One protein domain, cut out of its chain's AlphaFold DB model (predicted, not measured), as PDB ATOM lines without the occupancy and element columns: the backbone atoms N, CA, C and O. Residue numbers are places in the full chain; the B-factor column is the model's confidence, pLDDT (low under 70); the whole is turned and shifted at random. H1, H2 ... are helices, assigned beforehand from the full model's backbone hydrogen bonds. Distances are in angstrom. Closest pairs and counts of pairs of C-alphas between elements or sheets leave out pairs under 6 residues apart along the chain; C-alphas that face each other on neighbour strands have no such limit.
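AT A GLANCE: This is residues 477 to 587 of the 587 residues of an uncharacterized protein of Legionella massiliensis (UniProt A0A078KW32). Six helices crossing at varied angles make a compact body, with H4 in the middle between H1 on one side and H6 on the other, and with H3, H5 and H2 filling out the rest. The last helix, H7, is set off from this body: it starts beyond the end of H6 and runs back past H4 toward the side of H1, touching no helix. The printed part has 111 residues with seven named helices, H1 to H7 in order, and no named strand; its class is all helix. It is compact, with a radius of gyration of the C-alphas of 13.7 A and spans of 39 by 31 by 23 A.

IN THESE COORDINATES: Find C-alpha 478 at (-24.211, -8.713, 6.559); from there H1 runs 24.7 A to residue 494. Just as many residues, 17, make H7, residues 569 to 585, which ends 25.6 A on at C-alpha 585, (-11.400, 12.122, 0.414). Between them look for H2, residues 499 to 512, 20.0 A long; H3, residues 515 to 525, 15.6 A; H4, residues 531 to 538, 11.0 A; H5, residues 541 to 549, 12.4 A; and H6, residues 554 to 566, 18.6 A, which begins at (-35.194, -7.465, -7.451).

HOW THE PARTS SIT: Start at H1. With residues 478 to 482 alone it touches H3, about perpendicular at 83 degrees; the closest C-alphas are those of Ala 478 and Ala 523, 4.8 A apart. With residues 482 to 489 alone it touches H4 at a steep tilt of 42 degrees, the closest C-alphas being those of Asn 486 and Leu 537, 4.8 A. Next look at H5, the hub, which touches three helices. It touches H2 at a steep tilt of 53 degrees, with the C-alphas of Val 499 and Pro 542 closest at 4.4 A. Residues 554 to 558 of H6 touch H5, closest at the C-alphas of Met 548 and Lys 554, 4.2 A. H4 and H5 only just touch, and only at the corner, with 3 pairs of C-alphas within 8 A; the closest are those of Leu 538 and Val 544, 6.2 A. Residues 556 to 560 of H6 touch H3 at a shallow tilt of 26 degrees, with the C-alphas of Lys 521 and Thr 556 closest at 6.7 A. H7 is apart from H1, H4 and H6, for instance. Every O i to N i+4 pair is within hydrogen-bond range in H1, H2, H3, H5 and H6, against 2 of 4 in H4 and 9 of 13 in H7.

THE WHOLE: The C-alphas farthest apart, those of Thr 512 and Asp 570, are 41.0 A apart. The printed part has no cut, ends at the chain's last residue, and its six links are tight. Residues 565 to 571 and 580 to 585 stand free. Confidence is low, with pLDDT under 70, at residues 574 to 587; the mean of the printed part is 88.0.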
ATOM      1  N   SER A 477     -21.043 -11.527   8.325       97.06
ATOM      2  CA  SER A 477     -21.170 -10.073   8.447       97.06
ATOM      3  C   SER A 477     -22.000  -9.496   7.303       97.06
ATOM      4  O   SER A 477     -21.478  -9.149   6.244       97.06
ATOM      5  N   ALA A 478     -23.310  -9.350   7.523       96.75
ATOM      6  CA  ALA A 478     -24.211  -8.713   6.559       96.75
ATOM      7  C   ALA A 478     -23.775  -7.268   6.234       96.75
ATOM      8  O   ALA A 478     -23.754  -6.876   5.068       96.75
ATOM      9  N   ALA A 479     -23.350  -6.507   7.251       96.56
ATOM     10  CA  ALA A 479     -22.826  -5.153   7.080       96.56
ATOM     11  C   ALA A 479     -21.550  -5.126   6.219       96.56
ATOM     12  O   ALA A 479     -21.454  -4.307   5.311       96.56
ATOM     13  N   GLY A 480     -20.619  -6.063   6.433       96.62
ATOM     14  CA  GLY A 480     -19.396  -6.162   5.630       96.62
ATOM     15  C   GLY A 480     -19.665  -6.537   4.170       96.62
ATOM     16  O   GLY A 480     -19.041  -6.000   3.261       96.62
ATOM     17  N   VAL A 481     -20.655  -7.402   3.913       97.25
ATOM     18  CA  VAL A 481     -21.085  -7.696   2.537       97.25
ATOM     19  C   VAL A 481     -21.692  -6.453   1.874       97.25
ATOM     20  O   VAL A 481     -21.386  -6.178   0.718       97.25
ATOM     21  N   LEU A 482     -22.513  -5.669   2.581       97.19
ATOM     22  CA  LEU A 482     -23.037  -4.409   2.040       97.19
ATOM     23  C   LEU A 482     -21.914  -3.407   1.738       97.19
ATOM     24  O   LEU A 482     -21.897  -2.824   0.657       97.19
ATOM     25  N   GLU A 483     -20.958  -3.251   2.652       96.19
ATOM     26  CA  GLU A 483     -19.785  -2.391   2.467       96.19
ATOM     27  C   GLU A 483     -18.966  -2.799   1.235       96.19
ATOM     28  O   GLU A 483     -18.596  -1.949   0.424       96.19
ATOM     29  N   PHE A 484     -18.768  -4.103   1.026       96.44
ATOM     30  CA  PHE A 484     -18.123  -4.628  -0.173       96.44
ATOM     31  C   PHE A 484     -18.864  -4.223  -1.458       96.44
ATOM     32  O   PHE A 484     -18.240  -3.736  -2.404       96.44
ATOM     33  N   PHE A 485     -20.190  -4.385  -1.507       96.50
ATOM     34  CA  PHE A 485     -20.979  -4.011  -2.687       96.50
ATOM     35  C   PHE A 485     -21.021  -2.491  -2.912       96.50
ATOM     36  O   PHE A 485     -21.036  -2.055  -4.065       96.50
ATOM     37  N   ASN A 486     -20.958  -1.683  -1.851       96.06
ATOM     38  CA  ASN A 486     -20.776  -0.235  -1.965       96.06
ATOM     39  C   ASN A 486     -19.414   0.101  -2.585       96.06
ATOM     40  O   ASN A 486     -19.339   0.892  -3.525       96.06
ATOM     41  N   GLY A 487     -18.341  -0.551  -2.126       94.00
ATOM     42  CA  GLY A 487     -17.008  -0.409  -2.717       94.00
ATOM     43  C   GLY A 487     -16.977  -0.815  -4.193       94.00
ATOM     44  O   GLY A 487     -16.362  -0.131  -5.014       94.00
ATOM     45  N   LEU A 488     -17.699  -1.879  -4.555       93.69
ATOM     46  CA  LEU A 488     -17.861  -2.309  -5.943       93.69
ATOM     47  C   LEU A 488     -18.610  -1.266  -6.785       93.69
ATOM     48  O   LEU A 488     -18.207  -1.013  -7.918       93.69
ATOM     49  N   ALA A 489     -19.661  -0.640  -6.247       95.31
ATOM     50  CA  ALA A 489     -20.408   0.413  -6.932       95.31
ATOM     51  C   ALA A 489     -19.539   1.652  -7.207       95.31
ATOM     52  O   ALA A 489     -19.510   2.134  -8.339       95.31
ATOM     53  N   VAL A 490     -18.765   2.104  -6.215       93.00
ATOM     54  CA  VAL A 490     -17.812   3.219  -6.365       93.00
ATOM     55  C   VAL A 490     -16.726   2.885  -7.393       93.00
ATOM     56  O   VAL A 490     -16.385   3.707  -8.245       93.00
ATOM     57  N   TYR A 491     -16.196   1.659  -7.362       90.31
ATOM     58  CA  TYR A 491     -15.211   1.211  -8.346       90.31
ATOM     59  C   TYR A 491     -15.793   1.169  -9.767       90.31
ATOM     60  O   TYR A 491     -15.177   1.681 -10.701       90.31
ATOM     61  N   ALA A 492     -16.991   0.605  -9.926       92.81
ATOM     62  CA  ALA A 492     -17.694   0.524 -11.202       92.81
ATOM     63  C   ALA A 492     -17.997   1.917 -11.777       92.81
ATOM     64  O   ALA A 492     -17.874   2.112 -12.983       92.81
ATOM     65  N   GLN A 493     -18.315   2.895 -10.920       94.50
ATOM     66  CA  GLN A 493     -18.479   4.293 -11.312       94.50
ATOM     67  C   GLN A 493     -17.176   4.900 -11.831       94.50
ATOM     68  O   GLN A 493     -17.169   5.521 -12.890       94.50
ATOM     69  N   LYS A 494     -16.063   4.687 -11.120       91.50
ATOM     70  CA  LYS A 494     -14.744   5.203 -11.518       91.50
ATOM     71  C   LYS A 494     -14.270   4.646 -12.864       91.50
ATOM     72  O   LYS A 494     -13.511   5.314 -13.556       91.50
ATOM     73  N   GLN A 495     -14.688   3.429 -13.205       90.38
ATOM     74  CA  GLN A 495     -14.345   2.747 -14.456       90.38
ATOM     75  C   GLN A 495     -15.443   2.846 -15.527       90.38
ATOM     76  O   GLN A 495     -15.329   2.191 -16.557       90.38
ATOM     77  N   GLU A 496     -16.508   3.619 -15.280       93.94
ATOM     78  CA  GLU A 496     -17.626   3.823 -16.212       93.94
ATOM     79  C   GLU A 496     -18.278   2.517 -16.707       93.94
ATOM     80  O   GLU A 496     -18.669   2.394 -17.867       93.94
ATOM     81  N   PHE A 497     -18.429   1.524 -15.821       93.38
ATOM     82  CA  PHE A 497     -19.004   0.223 -16.179       93.38
ATOM     83  C   PHE A 497     -20.393   0.371 -16.801       93.38
ATOM     84  O   PHE A 497     -21.306   0.947 -16.201       93.38
ATOM     85  N   THR A 498     -20.596  -0.252 -17.953       95.06
ATOM     86  CA  THR A 498     -21.919  -0.423 -18.549       95.06
ATOM     87  C   THR A 498     -22.783  -1.375 -17.713       95.06
ATOM     88  O   THR A 498     -22.292  -2.175 -16.912       95.06
ATOM     89  N   VAL A 499     -24.103  -1.346 -17.928       94.94
ATOM     90  CA  VAL A 499     -25.048  -2.263 -17.257       94.94
ATOM     91  C   VAL A 499     -24.691  -3.730 -17.530       94.94
ATOM     92  O   VAL A 499     -24.800  -4.569 -16.640       94.94
ATOM     93  N   ALA A 500     -24.218  -4.046 -18.741       92.75
ATOM     94  CA  ALA A 500     -23.814  -5.399 -19.118       92.75
ATOM     95  C   ALA A 500     -22.547  -5.864 -18.379       92.75
ATOM     96  O   ALA A 500     -22.488  -7.008 -17.928       92.75
ATOM     97  N   GLU A 501     -21.557  -4.985 -18.205       92.38
ATOM     98  CA  GLU A 501     -20.321  -5.290 -17.470       92.38
ATOM     99  C   GLU A 501     -20.586  -5.453 -15.972       92.38
ATOM    100  O   GLU A 501     -20.138  -6.431 -15.369       92.38
ATOM    101  N   ALA A 502     -21.389  -4.559 -15.384       94.44
ATOM    102  CA  ALA A 502     -21.843  -4.686 -14.002       94.44
ATOM    103  C   ALA A 502     -22.620  -5.998 -13.788       94.44
ATOM    104  O   ALA A 502     -22.376  -6.712 -12.813       94.44
ATOM    105  N   GLN A 503     -23.500  -6.366 -14.729       95.56
ATOM    106  CA  GLN A 503     -24.221  -7.639 -14.701       95.56
ATOM    107  C   GLN A 503     -23.279  -8.840 -14.773       95.56
ATOM    108  O   GLN A 503     -23.455  -9.784 -14.006       95.56
ATOM    109  N   GLY A 504     -22.292  -8.821 -15.673       89.69
ATOM    110  CA  GLY A 504     -21.294  -9.883 -15.792       89.69
ATOM    111  C   GLY A 504     -20.484 -10.050 -14.506       89.69
ATOM    112  O   GLY A 504     -20.332 -11.166 -14.014       89.69
ATOM    113  N   CYS A 505     -20.042  -8.938 -13.914       91.31
ATOM    114  CA  CYS A 505     -19.315  -8.926 -12.647       91.31
ATOM    115  C   CYS A 505     -20.157  -9.507 -11.501       91.31
ATOM    116  O   CYS A 505     -19.717 -10.436 -10.821       91.31
ATOM    117  N   ILE A 506     -21.394  -9.027 -11.332       94.19
ATOM    118  CA  ILE A 506     -22.307  -9.517 -10.292       94.19
ATOM    119  C   ILE A 506     -22.636 -10.993 -10.511       94.19
ATOM    120  O   ILE A 506     -22.577 -11.762  -9.558       94.19
ATOM    121  N   ASN A 507     -22.936 -11.421 -11.740       92.56
ATOM    122  CA  ASN A 507     -23.234 -12.824 -12.031       92.56
ATOM    123  C   ASN A 507     -22.048 -13.730 -11.682       92.56
ATOM    124  O   ASN A 507     -22.247 -14.724 -10.991       92.56
ATOM    125  N   ASN A 508     -20.829 -13.354 -12.074       87.75
ATOM    126  CA  ASN A 508     -19.626 -14.119 -11.752       87.75
ATOM    127  C   ASN A 508     -19.387 -14.199 -10.238       87.75
ATOM    128  O   ASN A 508     -19.131 -15.283  -9.720       87.75
ATOM    129  N   LEU A 509     -19.532 -13.085  -9.512       88.06
ATOM    130  CA  LEU A 509     -19.426 -13.072  -8.047       88.06
ATOM    131  C   LEU A 509     -20.480 -13.975  -7.392       88.06
ATOM    132  O   LEU A 509     -20.177 -14.676  -6.429       88.06
ATOM    133  N   CYS A 510     -21.702 -13.992  -7.926       86.88
ATOM    134  CA  CYS A 510     -22.798 -14.816  -7.413       86.88
ATOM    135  C   CYS A 510     -22.645 -16.302  -7.752       86.88
ATOM    136  O   CYS A 510     -23.132 -17.141  -7.000       86.88
ATOM    137  N   GLU A 511     -22.004 -16.637  -8.872       88.12
ATOM    138  CA  GLU A 511     -21.650 -18.019  -9.200       88.12
ATOM    139  C   GLU A 511     -20.609 -18.569  -8.225       88.12
ATOM    140  O   GLU A 511     -20.747 -19.702  -7.770       88.12
ATOM    141  N   THR A 512     -19.593 -17.767  -7.889       88.69
ATOM    142  CA  THR A 512     -18.534 -18.175  -6.955       88.69
ATOM    143  C   THR A 512     -19.029 -18.189  -5.508       88.69
ATOM    144  O   THR A 512     -18.719 -19.107  -4.756       88.69
ATOM    145  N   ASN A 513     -19.837 -17.198  -5.121       92.81
ATOM    146  CA  ASN A 513     -20.297 -16.996  -3.749       92.81
ATOM    147  C   ASN A 513     -21.824 -16.759  -3.715       92.81
ATOM    148  O   ASN A 513     -22.273 -15.629  -3.492       92.81
ATOM    149  N   PRO A 514     -22.665 -17.796  -3.905       93.69
ATOM    150  CA  PRO A 514     -24.125 -17.634  -3.970       93.69
ATOM    151  C   PRO A 514     -24.738 -17.069  -2.677       93.69
ATOM    152  O   PRO A 514     -25.796 -16.436  -2.704       93.69
ATOM    153  N   GLU A 515     -24.058 -17.249  -1.543       96.31
ATOM    154  CA  GLU A 515     -24.459 -16.724  -0.237       96.31
ATOM    155  C   GLU A 515     -24.335 -15.196  -0.143       96.31
ATOM    156  O   GLU A 515     -25.088 -14.570   0.606       96.31
ATOM    157  N   ALA A 516     -23.472 -14.571  -0.956       96.31
ATOM    158  CA  ALA A 516     -23.249 -13.125  -0.956       96.31
ATOM    159  C   ALA A 516     -24.557 -12.338  -1.133       96.31
ATOM    160  O   ALA A 516     -24.826 -11.387  -0.402       96.31
ATOM    161  N   LEU A 517     -25.423 -12.768  -2.059       96.00
ATOM    162  CA  LEU A 517     -26.713 -12.111  -2.292       96.00
ATOM    163  C   LEU A 517     -27.701 -12.310  -1.145       96.00
ATOM    164  O   LEU A 517     -28.565 -11.462  -0.924       96.00
ATOM    165  N   ILE A 518     -27.604 -13.427  -0.425       95.69
ATOM    166  CA  ILE A 518     -28.455 -13.697   0.735       95.69
ATOM    167  C   ILE A 518     -28.058 -12.752   1.872       95.69
ATOM    168  O   ILE A 518     -28.933 -12.097   2.442       95.69
ATOM    169  N   PHE A 519     -26.756 -12.606   2.135       96.62
ATOM    170  CA  PHE A 519     -26.241 -11.658   3.124       96.62
ATOM    171  C   PHE A 519     -26.518 -10.209   2.740       96.62
ATOM    172  O   PHE A 519     -27.024  -9.463   3.574       96.62
ATOM    173  N   LEU A 520     -26.305  -9.823   1.477       97.62
ATOM    174  CA  LEU A 520     -26.637  -8.483   0.987       97.62
ATOM    175  C   LEU A 520     -28.130  -8.181   1.167       97.62
ATOM    176  O   LEU A 520     -28.516  -7.119   1.652       97.62
ATOM    177  N   LYS A 521     -28.998  -9.141   0.835       97.44
ATOM    178  CA  LYS A 521     -30.442  -9.019   1.052       97.44
ATOM    179  C   LYS A 521     -30.808  -8.888   2.527       97.44
ATOM    180  O   LYS A 521     -31.755  -8.167   2.837       97.44
ATOM    181  N   SER A 522     -30.115  -9.609   3.408       96.75
ATOM    182  CA  SER A 522     -30.290  -9.490   4.855       96.75
ATOM    183  C   SER A 522     -29.861  -8.105   5.333       96.75
ATOM    184  O   SER A 522     -30.621  -7.456   6.041       96.75
ATOM    185  N   ALA A 523     -28.710  -7.619   4.864       97.12
ATOM    186  CA  ALA A 523     -28.152  -6.320   5.220       97.12
ATOM    187  C   ALA A 523     -29.096  -5.166   4.852       97.12
ATOM    188  O   ALA A 523     -29.407  -4.309   5.670       97.12
ATOM    189  N   LEU A 524     -29.647  -5.187   3.638       97.12
ATOM    190  CA  LEU A 524     -30.576  -4.147   3.188       97.12
ATOM    191  C   LEU A 524     -31.893  -4.117   3.978       97.12
ATOM    192  O   LEU A 524     -32.579  -3.097   3.980       97.12
ATOM    193  N   LYS A 525     -32.268  -5.223   4.629       96.62
ATOM    194  CA  LYS A 525     -33.474  -5.314   5.464       96.62
ATOM    195  C   LYS A 525     -33.211  -5.052   6.939       96.62
ATOM    196  O   LYS A 525     -34.175  -4.920   7.690       96.62
ATOM    197  N   ASP A 526     -31.951  -5.034   7.352       96.69
ATOM    198  CA  ASP A 526     -31.588  -4.880   8.749       96.69
ATOM    199  C   ASP A 526     -31.825  -3.422   9.187       96.69
ATOM    200  O   ASP A 526     -31.252  -2.501   8.589       96.69
ATOM    201  N   PRO A 527     -32.681  -3.168  10.196       95.62
ATOM    202  CA  PRO A 527     -32.874  -1.824  10.730       95.62
ATOM    203  C   PRO A 527     -31.640  -1.295  11.479       95.62
ATOM    204  O   PRO A 527     -31.565  -0.096  11.715       95.62
ATOM    205  N   MET A 528     -30.688  -2.156  11.857       96.06
ATOM    206  CA  MET A 528     -29.458  -1.753  12.552       96.06
ATOM    207  C   MET A 528     -28.404  -1.163  11.610       96.06
ATOM    208  O   MET A 528     -27.478  -0.499  12.069       96.06
ATOM    209  N   ILE A 529     -28.524  -1.399  10.301       95.81
ATOM    210  CA  ILE A 529     -27.640  -0.811   9.295       95.81
ATOM    211  C   ILE A 529     -28.184   0.564   8.920       95.81
ATOM    212  O   ILE A 529     -29.330   0.676   8.476       95.81
ATOM    213  N   ALA A 530     -27.348   1.591   9.085       95.06
ATOM    214  CA  ALA A 530     -27.697   2.974   8.788       95.06
ATOM    215  C   ALA A 530     -28.143   3.136   7.326       95.06
ATOM    216  O   ALA A 530     -27.562   2.537   6.413       95.06
ATOM    217  N   ASP A 531     -29.158   3.967   7.088       93.62
ATOM    218  CA  ASP A 531     -29.709   4.154   5.742       93.62
ATOM    219  C   ASP A 531     -28.691   4.770   4.776       93.62
ATOM    220  O   ASP A 531     -28.670   4.401   3.605       93.62
ATOM    221  N   GLU A 532     -27.756   5.575   5.282       91.12
ATOM    222  CA  GLU A 532     -26.588   6.079   4.547       91.12
ATOM    223  C   GLU A 532     -25.762   4.943   3.915       91.12
ATOM    224  O   GLU A 532     -25.358   5.015   2.753       91.12
ATOM    225  N   GLN A 533     -25.545   3.841   4.643       93.88
ATOM    226  CA  GLN A 533     -24.808   2.688   4.115       93.88
ATOM    227  C   GLN A 533     -25.609   1.958   3.037       93.88
ATOM    228  O   GLN A 533     -25.029   1.449   2.081       93.88
ATOM    229  N   LYS A 534     -26.940   1.910   3.154       95.69
ATOM    230  CA  LYS A 534     -27.808   1.301   2.132       95.69
ATOM    231  C   LYS A 534     -27.871   2.164   0.873       95.69
ATOM    232  O   LYS A 534     -27.909   1.627  -0.232       95.69
ATOM    233  N   GLN A 535     -27.854   3.483   1.036       93.19
ATOM    234  CA  GLN A 535     -27.833   4.450  -0.060       93.19
ATOM    235  C   GLN A 535     -26.508   4.441  -0.822       93.19
ATOM    236  O   GLN A 535     -26.523   4.642  -2.032       93.19
ATOM    237  N   GLY A 536     -25.392   4.089  -0.169       92.81
ATOM    238  CA  GLY A 536     -24.104   3.876  -0.841       92.81
ATOM    239  C   GLY A 536     -24.178   2.911  -2.035       92.81
ATOM    240  O   GLY A 536     -23.493   3.100  -3.038       92.81
ATOM    241  N   LEU A 537     -25.077   1.924  -1.982       95.25
ATOM    242  CA  LEU A 537     -25.284   0.961  -3.064       95.25
ATOM    243  C   LEU A 537     -25.993   1.585  -4.274       95.25
ATOM    244  O   LEU A 537     -25.872   1.096  -5.397       95.25
ATOM    245  N   LEU A 538     -26.761   2.650  -4.035       94.31
ATOM    246  CA  LEU A 538     -27.574   3.341  -5.030       94.31
ATOM    247  C   LEU A 538     -26.804   4.422  -5.797       94.31
ATOM    248  O   LEU A 538     -27.331   4.928  -6.787       94.31
ATOM    249  N   ILE A 539     -25.566   4.731  -5.391       91.00
ATOM    250  CA  ILE A 539     -24.712   5.752  -6.021       91.00
ATOM    251  C   ILE A 539     -24.495   5.454  -7.512       91.00
ATOM    252  O   ILE A 539     -24.495   6.367  -8.337       91.00
ATOM    253  N   TYR A 540     -24.352   4.175  -7.889       95.94
ATOM    254  CA  TYR A 540     -24.062   3.796  -9.271       95.94
ATOM    255  C   TYR A 540     -25.175   2.977  -9.931       95.94
ATOM    256  O   TYR A 540     -25.323   1.768  -9.724       95.94
ATOM    257  N   ARG A 541     -25.935   3.648 -10.803       96.25
ATOM    258  CA  ARG A 541     -27.114   3.104 -11.489       96.25
ATOM    259  C   ARG A 541     -26.878   1.759 -12.205       96.25
ATOM    260  O   ARG A 541     -27.712   0.874 -12.020       96.25
ATOM    261  N   PRO A 542     -25.789   1.533 -12.969       97.31
ATOM    262  CA  PRO A 542     -25.561   0.245 -13.630       97.31
ATOM    263  C   PRO A 542     -25.463  -0.952 -12.677       97.31
ATOM    264  O   PRO A 542     -25.952  -2.033 -13.004       97.31
ATOM    265  N   VAL A 543     -24.896  -0.767 -11.481       96.75
ATOM    266  CA  VAL A 543     -24.821  -1.818 -10.451       96.75
ATOM    267  C   VAL A 543     -26.199  -2.092  -9.850       96.75
ATOM    268  O   VAL A 543     -26.574  -3.252  -9.679       96.75
ATOM    269  N   VAL A 544     -26.999  -1.047  -9.612       97.25
ATOM    270  CA  VAL A 544     -28.390  -1.185  -9.148       97.25
ATOM    271  C   VAL A 544     -29.236  -1.950 -10.167       97.25
ATOM    272  O   VAL A 544     -29.921  -2.904  -9.800       97.25
ATOM    273  N   GLU A 545     -29.164  -1.581 -11.448       97.12
ATOM    274  CA  GLU A 545     -29.897  -2.264 -12.523       97.12
ATOM    275  C   GLU A 545     -29.460  -3.730 -12.653       97.12
ATOM    276  O   GLU A 545     -30.305  -4.628 -12.753       97.12
ATOM    277  N   ALA A 546     -28.157  -3.998 -12.548       96.81
ATOM    278  CA  ALA A 546     -27.627  -5.353 -12.569       96.81
ATOM    279  C   ALA A 546     -28.111  -6.212 -11.380       96.81
ATOM    280  O   ALA A 546     -28.466  -7.387 -11.544       96.81
ATOM    281  N   LEU A 547     -28.205  -5.622 -10.184       97.06
ATOM    282  CA  LEU A 547     -28.804  -6.267  -9.012       97.06
ATOM    283  C   LEU A 547     -30.320  -6.468  -9.178       97.06
ATOM    284  O   LEU A 547     -30.847  -7.499  -8.759       97.06
ATOM    285  N   MET A 548     -31.041  -5.542  -9.819       96.56
ATOM    286  CA  MET A 548     -32.482  -5.676 -10.083       96.56
ATOM    287  C   MET A 548     -32.816  -6.794 -11.076       96.56
ATOM    288  O   MET A 548     -33.884  -7.408 -10.975       96.56
ATOM    289  N   ASN A 549     -31.915  -7.092 -12.011       96.38
ATOM    290  CA  ASN A 549     -32.057  -8.226 -12.924       96.38
ATOM    291  C   ASN A 549     -31.894  -9.576 -12.211       96.38
ATOM    292  O   ASN A 549     -32.394 -10.601 -12.687       96.38
ATOM    293  N   ASN A 550     -31.254  -9.598 -11.038       95.19
ATOM    294  CA  ASN A 550     -31.165 -10.799 -10.228       95.19
ATOM    295  C   ASN A 550     -32.493 -11.073  -9.494       95.19
ATOM    296  O   ASN A 550     -32.985 -10.264  -8.701       95.19
ATOM    297  N   LYS A 551     -33.061 -12.268  -9.705       94.94
ATOM    298  CA  LYS A 551     -34.353 -12.682  -9.120       94.94
ATOM    299  C   LYS A 551     -34.389 -12.579  -7.587       94.94
ATOM    300  O   LYS A 551     -35.451 -12.308  -7.028       94.94
ATOM    301  N   VAL A 552     -33.259 -12.789  -6.908       94.19
ATOM    302  CA  VAL A 552     -33.165 -12.779  -5.438       94.19
ATOM    303  C   VAL A 552     -33.268 -11.357  -4.877       94.19
ATOM    304  O   VAL A 552     -33.918 -11.160  -3.839       94.19
ATOM    305  N   MET A 553     -32.665 -10.391  -5.580       96.69
ATOM    306  CA  MET A 553     -32.486  -9.001  -5.141       96.69
ATOM    307  C   MET A 553     -33.562  -8.044  -5.654       96.69
ATOM    308  O   MET A 553     -33.867  -7.074  -4.960       96.69
ATOM    309  N   LYS A 554     -34.204  -8.338  -6.795       96.56
ATOM    310  CA  LYS A 554     -35.194  -7.465  -7.451       96.56
ATOM    311  C   LYS A 554     -36.198  -6.824  -6.490       96.56
ATOM    312  O   LYS A 554     -36.345  -5.606  -6.471       96.56
ATOM    313  N   LYS A 555     -36.870  -7.634  -5.663       96.94
ATOM    314  CA  LYS A 555     -37.894  -7.144  -4.720       96.94
ATOM    315  C   LYS A 555     -37.305  -6.237  -3.632       96.94
ATOM    316  O   LYS A 555     -37.945  -5.267  -3.248       96.94
ATOM    317  N   THR A 556     -36.109  -6.556  -3.138       96.81
ATOM    318  CA  THR A 556     -35.446  -5.797  -2.067       96.81
ATOM    319  C   THR A 556     -34.963  -4.444  -2.577       96.81
ATOM    320  O   THR A 556     -35.252  -3.433  -1.953       96.81
ATOM    321  N   ILE A 557     -34.302  -4.415  -3.739       96.50
ATOM    322  CA  ILE A 557     -33.801  -3.173  -4.340       96.50
ATOM    323  C   ILE A 557     -34.955  -2.256  -4.760       96.50
ATOM    324  O   ILE A 557     -34.893  -1.061  -4.505       96.50
ATOM    325  N   THR A 558     -36.040  -2.807  -5.317       96.31
ATOM    326  CA  THR A 558     -37.233  -2.003  -5.656       96.31
ATOM    327  C   THR A 558     -37.824  -1.348  -4.404       96.31
ATOM    328  O   THR A 558     -38.061  -0.150  -4.398       96.31
ATOM    329  N   SER A 559     -37.965  -2.103  -3.306       96.12
ATOM    330  CA  SER A 559     -38.456  -1.559  -2.031       96.12
ATOM    331  C   SER A 559     -37.541  -0.478  -1.448       96.12
ATOM    332  O   SER A 559     -38.034   0.437  -0.797       96.12
ATOM    333  N   LEU A 560     -36.223  -0.597  -1.643       94.62
ATOM    334  CA  LEU A 560     -35.254   0.402  -1.200       94.62
ATOM    335  C   LEU A 560     -35.357   1.681  -2.045       94.62
ATOM    336  O   LEU A 560     -35.378   2.774  -1.488       94.62
ATOM    337  N   LEU A 561     -35.482   1.547  -3.370       95.06
ATOM    338  CA  LEU A 561     -35.695   2.674  -4.284       95.06
ATOM    339  C   LEU A 561     -36.999   3.418  -3.970       95.06
ATOM    340  O   LEU A 561     -36.987   4.645  -3.913       95.06
ATOM    341  N   ASP A 562     -38.090   2.695  -3.705       95.38
ATOM    342  CA  ASP A 562     -39.373   3.292  -3.317       95.38
ATOM    343  C   ASP A 562     -39.247   4.077  -1.998       95.38
ATOM    344  O   ASP A 562     -39.796   5.171  -1.872       95.38
ATOM    345  N   HIS A 563     -38.490   3.552  -1.027       92.81
ATOM    346  CA  HIS A 563     -38.245   4.231   0.246       92.81
ATOM    347  C   HIS A 563     -37.419   5.514   0.067       92.81
ATOM    348  O   HIS A 563     -37.784   6.559   0.597       92.81
ATOM    349  N   VAL A 564     -36.363   5.471  -0.751       89.75
ATOM    350  CA  VAL A 564     -35.529   6.649  -1.053       89.75
ATOM    351  C   VAL A 564     -36.297   7.699  -1.862       89.75
ATOM    352  O   VAL A 564     -36.101   8.899  -1.678       89.75
ATOM    353  N   GLN A 565     -37.223   7.288  -2.732       90.00
ATOM    354  CA  GLN A 565     -38.086   8.227  -3.453       90.00
ATOM    355  C   GLN A 565     -39.051   8.979  -2.531       90.00
ATOM    356  O   GLN A 565     -39.387  10.123  -2.847       90.00
ATOM    357  N   GLN A 566     -39.458   8.367  -1.413       90.38
ATOM    358  CA  GLN A 566     -40.334   8.966  -0.400       90.38
ATOM    359  C   GLN A 566     -39.614   9.942   0.545       90.38
ATOM    360  O   GLN A 566     -40.297  10.699   1.232       90.38
ATOM    361  N   LEU A 567     -38.274   9.964   0.565       85.38
ATOM    362  CA  LEU A 567     -37.505  10.970   1.307       85.38
ATOM    363  C   LEU A 567     -37.717  12.363   0.693       85.38
ATOM    364  O   LEU A 567     -37.769  12.520  -0.537       85.38
ATOM    365  N   GLY A 568     -37.888  13.367   1.556       84.88
ATOM    366  CA  GLY A 568     -38.223  14.732   1.155       84.88
ATOM    367  C   GLY A 568     -37.109  15.395   0.333       84.88
ATOM    368  O   GLY A 568     -35.968  14.934   0.336       84.88
ATOM    369  N   PRO A 569     -37.405  16.488  -0.395       78.50
ATOM    370  CA  PRO A 569     -36.394  17.226  -1.157       78.50
ATOM    371  C   PRO A 569     -35.255  17.764  -0.274       78.50
ATOM    372  O   PRO A 569     -34.123  17.839  -0.746       78.50
ATOM    373  N   ASP A 570     -35.532  18.066   0.998       79.69
ATOM    374  CA  ASP A 570     -34.532  18.551   1.958       79.69
ATOM    375  C   ASP A 570     -33.506  17.461   2.328       79.69
ATOM    376  O   ASP A 570     -32.308  17.738   2.388       79.69
ATOM    377  N   ASP A 571     -33.947  16.207   2.464       74.25
ATOM    378  CA  ASP A 571     -33.065  15.063   2.742       74.25
ATOM    379  C   ASP A 571     -32.201  14.716   1.516       74.25
ATOM    380  O   ASP A 571     -31.033  14.351   1.641       74.25
ATOM    381  N   LYS A 572     -32.753  14.880   0.305       70.88
ATOM    382  CA  LYS A 572     -32.009  14.680  -0.953       70.88
ATOM    383  C   LYS A 572     -30.899  15.714  -1.133       70.88
ATOM    384  O   LYS A 572     -29.814  15.359  -1.581       70.88
ATOM    385  N   ALA A 573     -31.153  16.967  -0.753       73.88
ATOM    386  CA  ALA A 573     -30.169  18.039  -0.855       73.88
ATOM    387  C   ALA A 573     -28.980  17.845   0.105       73.88
ATOM    388  O   ALA A 573     -27.849  18.148  -0.263       73.88
ATOM    389  N   GLN A 574     -29.215  17.310   1.310       68.44
ATOM    390  CA  GLN A 574     -28.132  16.987   2.251       68.44
ATOM    391  C   GLN A 574     -27.243  15.843   1.747       68.44
ATOM    392  O   GLN A 574     -26.023  15.916   1.874       68.44
ATOM    393  N   LEU A 575     -27.833  14.831   1.107       61.66
ATOM    394  CA  LEU A 575     -27.093  13.695   0.552       61.66
ATOM    395  C   LEU A 575     -26.192  14.084  -0.628       61.66
ATOM    396  O   LEU A 575     -25.040  13.661  -0.686       61.66
ATOM    397  N   GLU A 576     -26.672  14.946  -1.530       65.56
ATOM    398  CA  GLU A 576     -25.843  15.465  -2.630       65.56
ATOM    399  C   GLU A 576     -24.663  16.319  -2.122       65.56
ATOM    400  O   GLU A 576     -23.614  16.388  -2.769       65.56
ATOM    401  N   GLN A 577     -24.805  16.951  -0.952       68.69
ATOM    402  CA  GLN A 577     -23.763  17.785  -0.355       68.69
ATOM    403  C   GLN A 577     -22.645  16.947   0.294       68.69
ATOM    404  O   GLN A 577     -21.469  17.290   0.147       68.69
ATOM    405  N   ASP A 578     -22.984  15.824   0.933       56.81
ATOM    406  CA  ASP A 578     -22.014  14.895   1.535       56.81
ATOM    407  C   ASP A 578     -21.211  14.093   0.489       56.81
ATOM    408  O   ASP A 578     -20.026  13.806   0.696       56.81
ATOM    409  N   ASP A 579     -21.797  13.799  -0.676       54.16
ATOM    410  CA  ASP A 579     -21.090  13.131  -1.781       54.16
ATOM    411  C   ASP A 579     -19.992  14.015  -2.400       54.16
ATOM    412  O   ASP A 579     -18.924  13.518  -2.775       54.16
ATOM    413  N   SER A 580     -20.189  15.340  -2.428       51.62
ATOM    414  CA  SER A 580     -19.138  16.283  -2.840       51.62
ATOM    415  C   SER A 580     -17.936  16.258  -1.892       51.62
ATOM    416  O   SER A 580     -16.808  16.471  -2.338       51.62
ATOM    417  N   VAL A 581     -18.156  15.986  -0.601       50.88
ATOM    418  CA  VAL A 581     -17.097  15.923   0.417       50.88
ATOM    419  C   VAL A 581     -16.367  14.576   0.364       50.88
ATOM    420  O   VAL A 581     -15.139  14.533   0.447       50.88
ATOM    421  N   ARG A 582     -17.073  13.457   0.150       46.66
ATOM    422  CA  ARG A 582     -16.431  12.132   0.002       46.66
ATOM    423  C   ARG A 582     -15.639  11.980  -1.295       46.66
ATOM    424  O   ARG A 582     -14.609  11.305  -1.290       46.66
ATOM    425  N   GLY A 583     -16.064  12.631  -2.379       43.75
ATOM    426  CA  GLY A 583     -15.327  12.645  -3.645       43.75
ATOM    427  C   GLY A 583     -13.914  13.236  -3.540       43.75
ATOM    428  O   GLY A 583     -13.027  12.822  -4.288       43.75
ATOM    429  N   GLU A 584     -13.678  14.154  -2.596       41.81
ATOM    430  CA  GLU A 584     -12.347  14.711  -2.312       41.81
ATOM    431  C   GLU A 584     -11.500  13.823  -1.391       41.81
ATOM    432  O   GLU A 584     -10.283  13.821  -1.523       41.81
ATOM    433  N   VAL A 585     -12.116  13.031  -0.507       35.00
ATOM    434  CA  VAL A 585     -11.400  12.122   0.414       35.00
ATOM    435  C   VAL A 585     -10.960  10.818  -0.275       35.00
ATOM    436  O   VAL A 585     -10.019  10.167   0.175       35.00
ATOM    437  N   CYS A 586     -11.617  10.425  -1.373       32.47
ATOM    438  CA  CYS A 586     -11.249   9.249  -2.174       32.47
ATOM    439  C   CYS A 586     -10.365   9.553  -3.404       32.47
ATOM    440  O   CYS A 586     -10.007   8.614  -4.128       32.47
ATOM    441  N   ARG A 587     -10.028  10.825  -3.662       34.28
ATOM    442  CA  ARG A 587      -8.931  11.218  -4.564       34.28
ATOM    443  C   ARG A 587      -7.610  11.183  -3.816       34.28
ATOM    444  O   ARG A 587      -6.623  10.767  -4.462       34.28
TER     445      ARG A 587